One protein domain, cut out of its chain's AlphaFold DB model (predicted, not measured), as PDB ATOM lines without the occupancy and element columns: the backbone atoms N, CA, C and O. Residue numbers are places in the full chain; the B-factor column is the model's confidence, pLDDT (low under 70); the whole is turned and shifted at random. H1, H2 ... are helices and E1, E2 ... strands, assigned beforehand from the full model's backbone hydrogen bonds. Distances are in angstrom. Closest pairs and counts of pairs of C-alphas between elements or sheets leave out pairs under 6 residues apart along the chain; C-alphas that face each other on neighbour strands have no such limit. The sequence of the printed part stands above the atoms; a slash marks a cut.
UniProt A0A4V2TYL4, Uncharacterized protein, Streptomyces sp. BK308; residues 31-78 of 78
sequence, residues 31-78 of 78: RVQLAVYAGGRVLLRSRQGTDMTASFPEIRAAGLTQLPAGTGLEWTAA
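AT A GLANCE: This is residues 31 to 78 of the 78 residues of an uncharacterized protein of Streptomyces sp. BK308 (UniProt A0A4V2TYL4). A small, strongly twisted sheet of three strands, E2, E1 and E3, has one short helix, H1, packed slantwise over one face, on the E2 and E1 side; the opposite face has no named helix. It is a two-layer piece, a helix on one face of a sheet, with the hairpin E1 and E2 making part of the sheet and E3 joining E1's other side after the helix. The printed part has 48 residues, in the order E1, E2, H1, E3; the sheet runs E2, E1, E3, all antiparallel, and the class is mixed, helices and strands. The whole is compact, with a radius of gyration of the C-alphas of 9.7 A and spans of 25 by 17 by 15 A.

IN THESE COORDINATES: Find C-alpha 31 at (-19.529, -22.803, 2.273); from there E1, residues 31 to 37, runs 19.7 A. E2, residues 41 to 46, spans 16.9 A, and E3, residues 72 to 77, spans 15.0 A, ending at C-alpha 77 at (-22.660, -28.264, 1.582). H1, residues 57 to 66, begins at C-alpha 57 at (-25.207, -31.853, -10.171) and spans 14.2 A.

HOW THE PARTS SIT: Look first at E1, the inner strand. Beside E2, at 162 degrees, N 35 and O 43 are 2.9 A apart, within hydrogen-bond range; beside E3, at 147 degrees, N 34 and O 73 are 2.8 A apart, also within range. H1 is on the sheet at a height of 8.1 A, over E2 and, only just, with 3 C-alphas, over E1. It runs slantwise to the strands, only just, at 58 degrees to E2 on the local plane. The closest C-alphas of E2 and H1 are those of Val 42 and Arg 60, 5.9 A apart. E2, H1 and E3 form a split strand-helix-strand unit, two strands running the same way with E1 between them, and its crossover is left-handed. In H1 every O i to N i+4 pair is within hydrogen-bond range.

THE WHOLE: The two C-alphas farthest apart, those of Gly 39 and Ala 78, are 27.7 A apart. The printed part has no cut and ends at the chain's last residue; no link is long. Mean pLDDT of the printed part is 94.0, and no printed residue is under 70.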
ATOM      1  N   ARG A  31     -18.638 -23.956   2.338       93.25
ATOM      2  CA  ARG A  31     -19.529 -22.803   2.273       93.25
ATOM      3  C   ARG A  31     -19.793 -22.437   0.815       93.25
ATOM      4  O   ARG A  31     -18.864 -22.047   0.097       93.25
ATOM      5  N   VAL A  32     -21.048 -22.569   0.400       95.12
ATOM      6  CA  VAL A  32     -21.494 -22.434  -0.986       95.12
ATOM      7  C   VAL A  32     -22.566 -21.359  -1.088       95.12
ATOM      8  O   VAL A  32     -23.506 -21.314  -0.301       95.12
ATOM      9  N   GLN A  33     -22.432 -20.504  -2.096       96.38
ATOM     10  CA  GLN A  33     -23.490 -19.612  -2.549       96.38
ATOM     11  C   GLN A  33     -24.114 -20.170  -3.826       96.38
ATOM     12  O   GLN A  33     -23.398 -20.479  -4.780       96.38
ATOM     13  N   LEU A  34     -25.439 -20.247  -3.871       96.62
ATOM     14  CA  LEU A  34     -26.209 -20.620  -5.051       96.62
ATOM     15  C   LEU A  34     -26.922 -19.409  -5.630       96.62
ATOM     16  O   LEU A  34     -27.453 -18.567  -4.910       96.62
ATOM     17  N   ALA A  35     -26.981 -19.366  -6.954       97.25
ATOM     18  CA  ALA A  35     -27.747 -18.390  -7.704       97.25
ATOM     19  C   ALA A  35     -28.609 -19.079  -8.762       97.25
ATOM     20  O   ALA A  35     -28.066 -19.722  -9.661       97.25
ATOM     21  N   VAL A  36     -29.928 -18.874  -8.708       97.19
ATOM     22  CA  VAL A  36     -30.852 -19.203  -9.802       97.19
ATOM     23  C   VAL A  36     -31.082 -17.949 -10.632       97.19
ATOM     24  O   VAL A  36     -31.665 -16.967 -10.175       97.19
ATOM     25  N   TYR A  37     -30.616 -17.958 -11.870       95.69
ATOM     26  CA  TYR A  37     -30.790 -16.853 -12.804       95.69
ATOM     27  C   TYR A  37     -32.065 -17.026 -13.629       95.69
ATOM     28  O   TYR A  37     -32.537 -18.140 -13.860       95.69
ATOM     29  N   ALA A  38     -32.583 -15.907 -14.141       90.75
ATOM     30  CA  ALA A  38     -33.588 -15.937 -15.198       90.75
ATOM     31  C   ALA A  38     -33.086 -16.783 -16.384       90.75
ATOM     32  O   ALA A  38     -31.899 -16.744 -16.718       90.75
ATOM     33  N   GLY A  39     -33.982 -17.562 -16.993       87.12
ATOM     34  CA  GLY A  39     -33.634 -18.487 -18.077       87.12
ATOM     35  C   GLY A  39     -33.107 -19.854 -17.623       87.12
ATOM     36  O   GLY A  39     -32.546 -20.575 -18.438       87.12
ATOM     37  N   GLY A  40     -33.270 -20.225 -16.346       87.88
ATOM     38  CA  GLY A  40     -33.007 -21.595 -15.886       87.88
ATOM     39  C   GLY A  40     -31.522 -21.948 -15.782       87.88
ATOM     40  O   GLY A  40     -31.129 -23.085 -16.033       87.88
ATOM     41  N   ARG A  41     -30.673 -20.978 -15.423       94.38
ATOM     42  CA  ARG A  41     -29.257 -21.228 -15.115       94.38
ATOM     43  C   ARG A  41     -29.050 -21.226 -13.607       94.38
ATOM     44  O   ARG A  41     -29.430 -20.265 -12.948       94.38
ATOM     45  N   VAL A  42     -28.381 -22.252 -13.087       97.12
ATOM     46  CA  VAL A  42     -27.931 -22.321 -11.690       97.12
ATOM     47  C   VAL A  42     -26.410 -22.252 -11.641       97.12
ATOM     48  O   VAL A  42     -25.743 -22.868 -12.469       97.12
ATOM     49  N   LEU A  43     -25.885 -21.479 -10.692       96.62
ATOM     50  CA  LEU A  43     -24.464 -21.388 -10.358       96.62
ATOM     51  C   LEU A  43     -24.291 -21.733  -8.883       96.62
ATOM     52  O   LEU A  43     -25.007 -21.173  -8.054       96.62
ATOM     53  N   LEU A  44     -23.314 -22.579  -8.570       96.62
ATOM     54  CA  LEU A  44     -22.820 -22.803  -7.218       96.62
ATOM     55  C   LEU A  44     -21.399 -22.259  -7.127       96.62
ATOM     56  O   LEU A  44     -20.562 -22.543  -7.982       96.62
ATOM     57  N   ARG A  45     -21.126 -21.476  -6.089       95.75
ATOM     58  CA  ARG A  45     -19.850 -20.791  -5.909       95.75
ATOM     59  C   ARG A  45     -19.304 -21.020  -4.509       95.75
ATOM     60  O   ARG A  45     -20.018 -20.799  -3.536       95.75
ATOM     61  N   SER A  46     -18.034 -21.396  -4.402       93.56
ATOM     62  CA  SER A  46     -17.341 -21.475  -3.113       93.56
ATOM     63  C   SER A  46     -17.205 -20.091  -2.471       93.56
ATOM     64  O   SER A  46     -17.292 -19.058  -3.144       93.56
ATOM     65  N   ARG A  47     -16.864 -20.046  -1.177       90.75
ATOM     66  CA  ARG A  47     -16.478 -18.796  -0.493       90.75
ATOM     67  C   ARG A  47     -15.402 -17.992  -1.241       90.75
ATOM     68  O   ARG A  47     -15.401 -16.767  -1.162       90.75
ATOM     69  N   GLN A  48     -14.483 -18.665  -1.936       90.75
ATOM     70  CA  GLN A  48     -13.373 -18.029  -2.656       90.75
ATOM     71  C   GLN A  48     -13.733 -17.619  -4.090       90.75
ATOM     72  O   GLN A  48     -12.917 -17.014  -4.778       90.75
ATOM     73  N   GLY A  49     -14.951 -17.915  -4.548       91.44
ATOM     74  CA  GLY A  49     -15.399 -17.564  -5.890       91.44
ATOM     75  C   GLY A  49     -15.282 -18.687  -6.921       91.44
ATOM     76  O   GLY A  49     -15.697 -18.486  -8.059       91.44
ATOM     77  N   THR A  50     -14.760 -19.856  -6.542       94.44
ATOM     78  CA  THR A  50     -14.639 -21.028  -7.422       94.44
ATOM     79  C   THR A  50     -16.017 -21.509  -7.858       94.44
ATOM     80  O   THR A  50     -16.883 -21.698  -7.006       94.44
ATOM     81  N   ASP A  51     -16.216 -21.739  -9.155       95.94
ATOM     82  CA  ASP A  51     -17.421 -22.405  -9.656       95.94
ATOM     83  C   ASP A  51     -17.384 -23.890  -9.266       95.94
ATOM     84  O   ASP A  51     -16.460 -24.616  -9.629       95.94
ATOM     85  N   MET A  52     -18.379 -24.322  -8.492       95.75
ATOM     86  CA  MET A  52     -18.532 -25.692  -7.994       95.75
ATOM     87  C   MET A  52     -19.740 -26.397  -8.619       95.75
ATOM     88  O   MET A  52     -20.128 -27.478  -8.186       95.75
ATOM     89  N   THR A  53     -20.367 -25.800  -9.634       96.69
ATOM     90  CA  THR A  53     -21.637 -26.280 -10.197       96.69
ATOM     91  C   THR A  53     -21.535 -27.705 -10.740       96.69
ATOM     92  O   THR A  53     -22.471 -28.489 -10.602       96.69
ATOM     93  N   ALA A  54     -20.394 -28.054 -11.339       96.19
ATOM     94  CA  ALA A  54     -20.146 -29.394 -11.867       96.19
ATOM     95  C   ALA A  54     -19.944 -30.452 -10.766       96.19
ATOM     96  O   ALA A  54     -20.158 -31.632 -11.021       96.19
ATOM     97  N   SER A  55     -19.544 -30.038  -9.562       95.25
ATOM     98  CA  SER A  55     -19.287 -30.936  -8.432       95.25
ATOM     99  C   SER A  55     -20.561 -31.373  -7.706       95.25
ATOM    100  O   SER A  55     -20.525 -32.388  -7.027       95.25
ATOM    101  N   PHE A  56     -21.666 -30.634  -7.868       94.88
ATOM    102  CA  PHE A  56     -22.946 -30.888  -7.188       94.88
ATOM    103  C   PHE A  56     -24.129 -30.875  -8.177       94.88
ATOM    104  O   PHE A  56     -24.989 -29.979  -8.134       94.88
ATOM    105  N   PRO A  57     -24.174 -31.818  -9.136       96.00
ATOM    106  CA  PRO A  57     -25.207 -31.853 -10.171       96.00
ATOM    107  C   PRO A  57     -26.629 -32.011  -9.607       96.00
ATOM    108  O   PRO A  57     -27.573 -31.437 -10.158       96.00
ATOM    109  N   GLU A  58     -26.792 -32.730  -8.499       96.19
ATOM    110  CA  GLU A  58     -28.058 -32.909  -7.786       96.19
ATOM    111  C   GLU A  58     -28.573 -31.599  -7.183       96.19
ATOM    112  O   GLU A  58     -29.749 -31.266  -7.334       96.19
ATOM    113  N   ILE A  59     -27.688 -30.791  -6.595       95.56
ATOM    114  CA  ILE A  59     -28.053 -29.481  -6.051       95.56
ATOM    115  C   ILE A  59     -28.411 -28.512  -7.175       95.56
ATOM    116  O   ILE A  59     -29.384 -27.763  -7.071       95.56
ATOM    117  N   ARG A  60     -27.669 -28.548  -8.289       96.44
ATOM    118  CA  ARG A  60     -28.031 -27.796  -9.495       96.44
ATOM    119  C   ARG A  60     -29.450 -28.148  -9.954       96.44
ATOM    120  O   ARG A  60     -30.227 -27.245 -10.257       96.44
ATOM    121  N   ALA A  61     -29.783 -29.437 -10.014       96.94
ATOM    122  CA  ALA A  61     -31.105 -29.901 -10.427       96.94
ATOM    123  C   ALA A  61     -32.208 -29.480  -9.438       96.94
ATOM    124  O   ALA A  61     -33.268 -29.008  -9.859       96.94
ATOM    125  N   ALA A  62     -31.951 -29.573  -8.132       96.56
ATOM    126  CA  ALA A  62     -32.876 -29.107  -7.102       96.56
ATOM    127  C   ALA A  62     -33.116 -27.593  -7.205       96.56
ATOM    128  O   ALA A  62     -34.261 -27.151  -7.208       96.56
ATOM    129  N   GLY A  63     -32.063 -26.794  -7.406       95.88
ATOM    130  CA  GLY A  63     -32.188 -25.347  -7.584       95.88
ATOM    131  C   GLY A  63     -33.055 -24.955  -8.784       95.88
ATOM    132  O   GLY A  63     -33.778 -23.968  -8.716       95.88
ATOM    133  N   LEU A  64     -33.036 -25.740  -9.866       95.56
ATOM    134  CA  LEU A  64     -33.890 -25.499 -11.037       95.56
ATOM    135  C   LEU A  64     -35.361 -25.844 -10.806       95.56
ATOM    136  O   LEU A  64     -36.229 -25.239 -11.429       95.56
ATOM    137  N   THR A  65     -35.635 -26.841  -9.969       96.69
ATOM    138  CA  THR A  65     -36.986 -27.393  -9.797       96.69
ATOM    139  C   THR A  65     -37.709 -26.838  -8.574       96.69
ATOM    140  O   THR A  65     -38.935 -26.813  -8.562       96.69
ATOM    141  N   GLN A  66     -36.970 -26.384  -7.560       96.31
ATOM    142  CA  GLN A  66     -37.526 -26.027  -6.252       96.31
ATOM    143  C   GLN A  66     -37.455 -24.532  -5.939       96.31
ATOM    144  O   GLN A  66     -38.141 -24.075  -5.028       96.31
ATOM    145  N   LEU A  67     -36.638 -23.758  -6.662       95.62
ATOM    146  CA  LEU A  67     -36.405 -22.350  -6.348       95.62
ATOM    147  C   LEU A  67     -36.878 -21.427  -7.480       95.62
ATOM    148  O   LEU A  67     -36.633 -21.709  -8.655       95.62
ATOM    149  N   PRO A  68     -37.497 -20.277  -7.155       95.00
ATOM    150  CA  PRO A  68     -37.822 -19.262  -8.147       95.00
ATOM    151  C   PRO A  68     -36.575 -18.684  -8.828       95.00
ATOM    152  O   PRO A  68     -35.507 -18.552  -8.220       95.00
ATOM    153  N   ALA A  69     -36.726 -18.235 -10.076       94.94
ATOM    154  CA  ALA A  69     -35.691 -17.450 -10.739       94.94
ATOM    155  C   ALA A  69     -35.434 -16.132  -9.989       94.94
ATOM    156  O   ALA A  69     -36.360 -15.475  -9.523       94.94
ATOM    157  N   GLY A  70     -34.165 -15.730  -9.899       94.62
ATOM    158  CA  GLY A  70     -33.738 -14.567  -9.117       94.62
ATOM    159  C   GLY A  70     -33.406 -14.879  -7.655       94.62
ATOM    160  O   GLY A  70     -33.089 -13.956  -6.911       94.62
ATOM    161  N   THR A  71     -33.442 -16.150  -7.246       95.62
ATOM    162  CA  THR A  71     -33.095 -16.579  -5.885       95.62
ATOM    163  C   THR A  71     -31.582 -16.686  -5.696       95.62
ATOM    164  O   THR A  71     -30.907 -17.379  -6.462       95.62
ATOM    165  N   GLY A  72     -31.060 -16.053  -4.644       95.12
ATOM    166  CA  GLY A  72     -29.713 -16.274  -4.118       95.12
ATOM    167  C   GLY A  72     -29.781 -16.899  -2.725       95.12
ATOM    168  O   GLY A  72     -30.540 -16.417  -1.888       95.12
ATOM    169  N   LEU A  73     -29.005 -17.955  -2.478       94.19
ATOM    170  CA  LEU A  73     -28.934 -18.649  -1.186       94.19
ATOM    171  C   LEU A  73     -27.480 -18.907  -0.794       94.19
ATOM    172  O   LEU A  73     -26.612 -19.005  -1.659       94.19
ATOM    173  N   GLU A  74     -27.221 -19.043   0.502       92.75
ATOM    174  CA  GLU A  74     -25.913 -19.408   1.045       92.75
ATOM    175  C   GLU A  74     -26.091 -20.449   2.151       92.75
ATOM    176  O   GLU A  74     -26.951 -20.280   3.011       92.75
ATOM    177  N   TRP A  75     -25.304 -21.526   2.114       91.00
ATOM    178  CA  TRP A  75     -25.326 -22.596   3.119       91.00
ATOM    179  C   TRP A  75     -23.995 -23.373   3.126       91.00
ATOM    180  O   TRP A  75     -23.102 -23.107   2.312       91.00
ATOM    181  N   THR A  76     -23.857 -24.345   4.032       91.50
ATOM    182  CA  THR A  76     -22.742 -25.305   4.026       91.50
ATOM    183  C   THR A  76     -23.156 -26.617   3.358       91.50
ATOM    184  O   THR A  76     -24.041 -27.305   3.858       91.50
ATOM    185  N   ALA A  77     -22.525 -26.965   2.236       80.25
ATOM    186  CA  ALA A  77     -22.660 -28.264   1.582       80.25
ATOM    187  C   ALA A  77     -21.669 -29.271   2.187       80.25
ATOM    188  O   ALA A  77     -20.492 -28.934   2.358       80.25
ATOM    189  N   ALA A  78     -22.140 -30.482   2.479       74.38
ATOM    190  CA  ALA A  78     -21.350 -31.598   2.996       74.38
ATOM    191  C   ALA A  78     -21.351 -32.760   1.999       74.38
ATOM    192  O   ALA A  78     -22.403 -32.957   1.348       74.38
TER     193      ALA A  78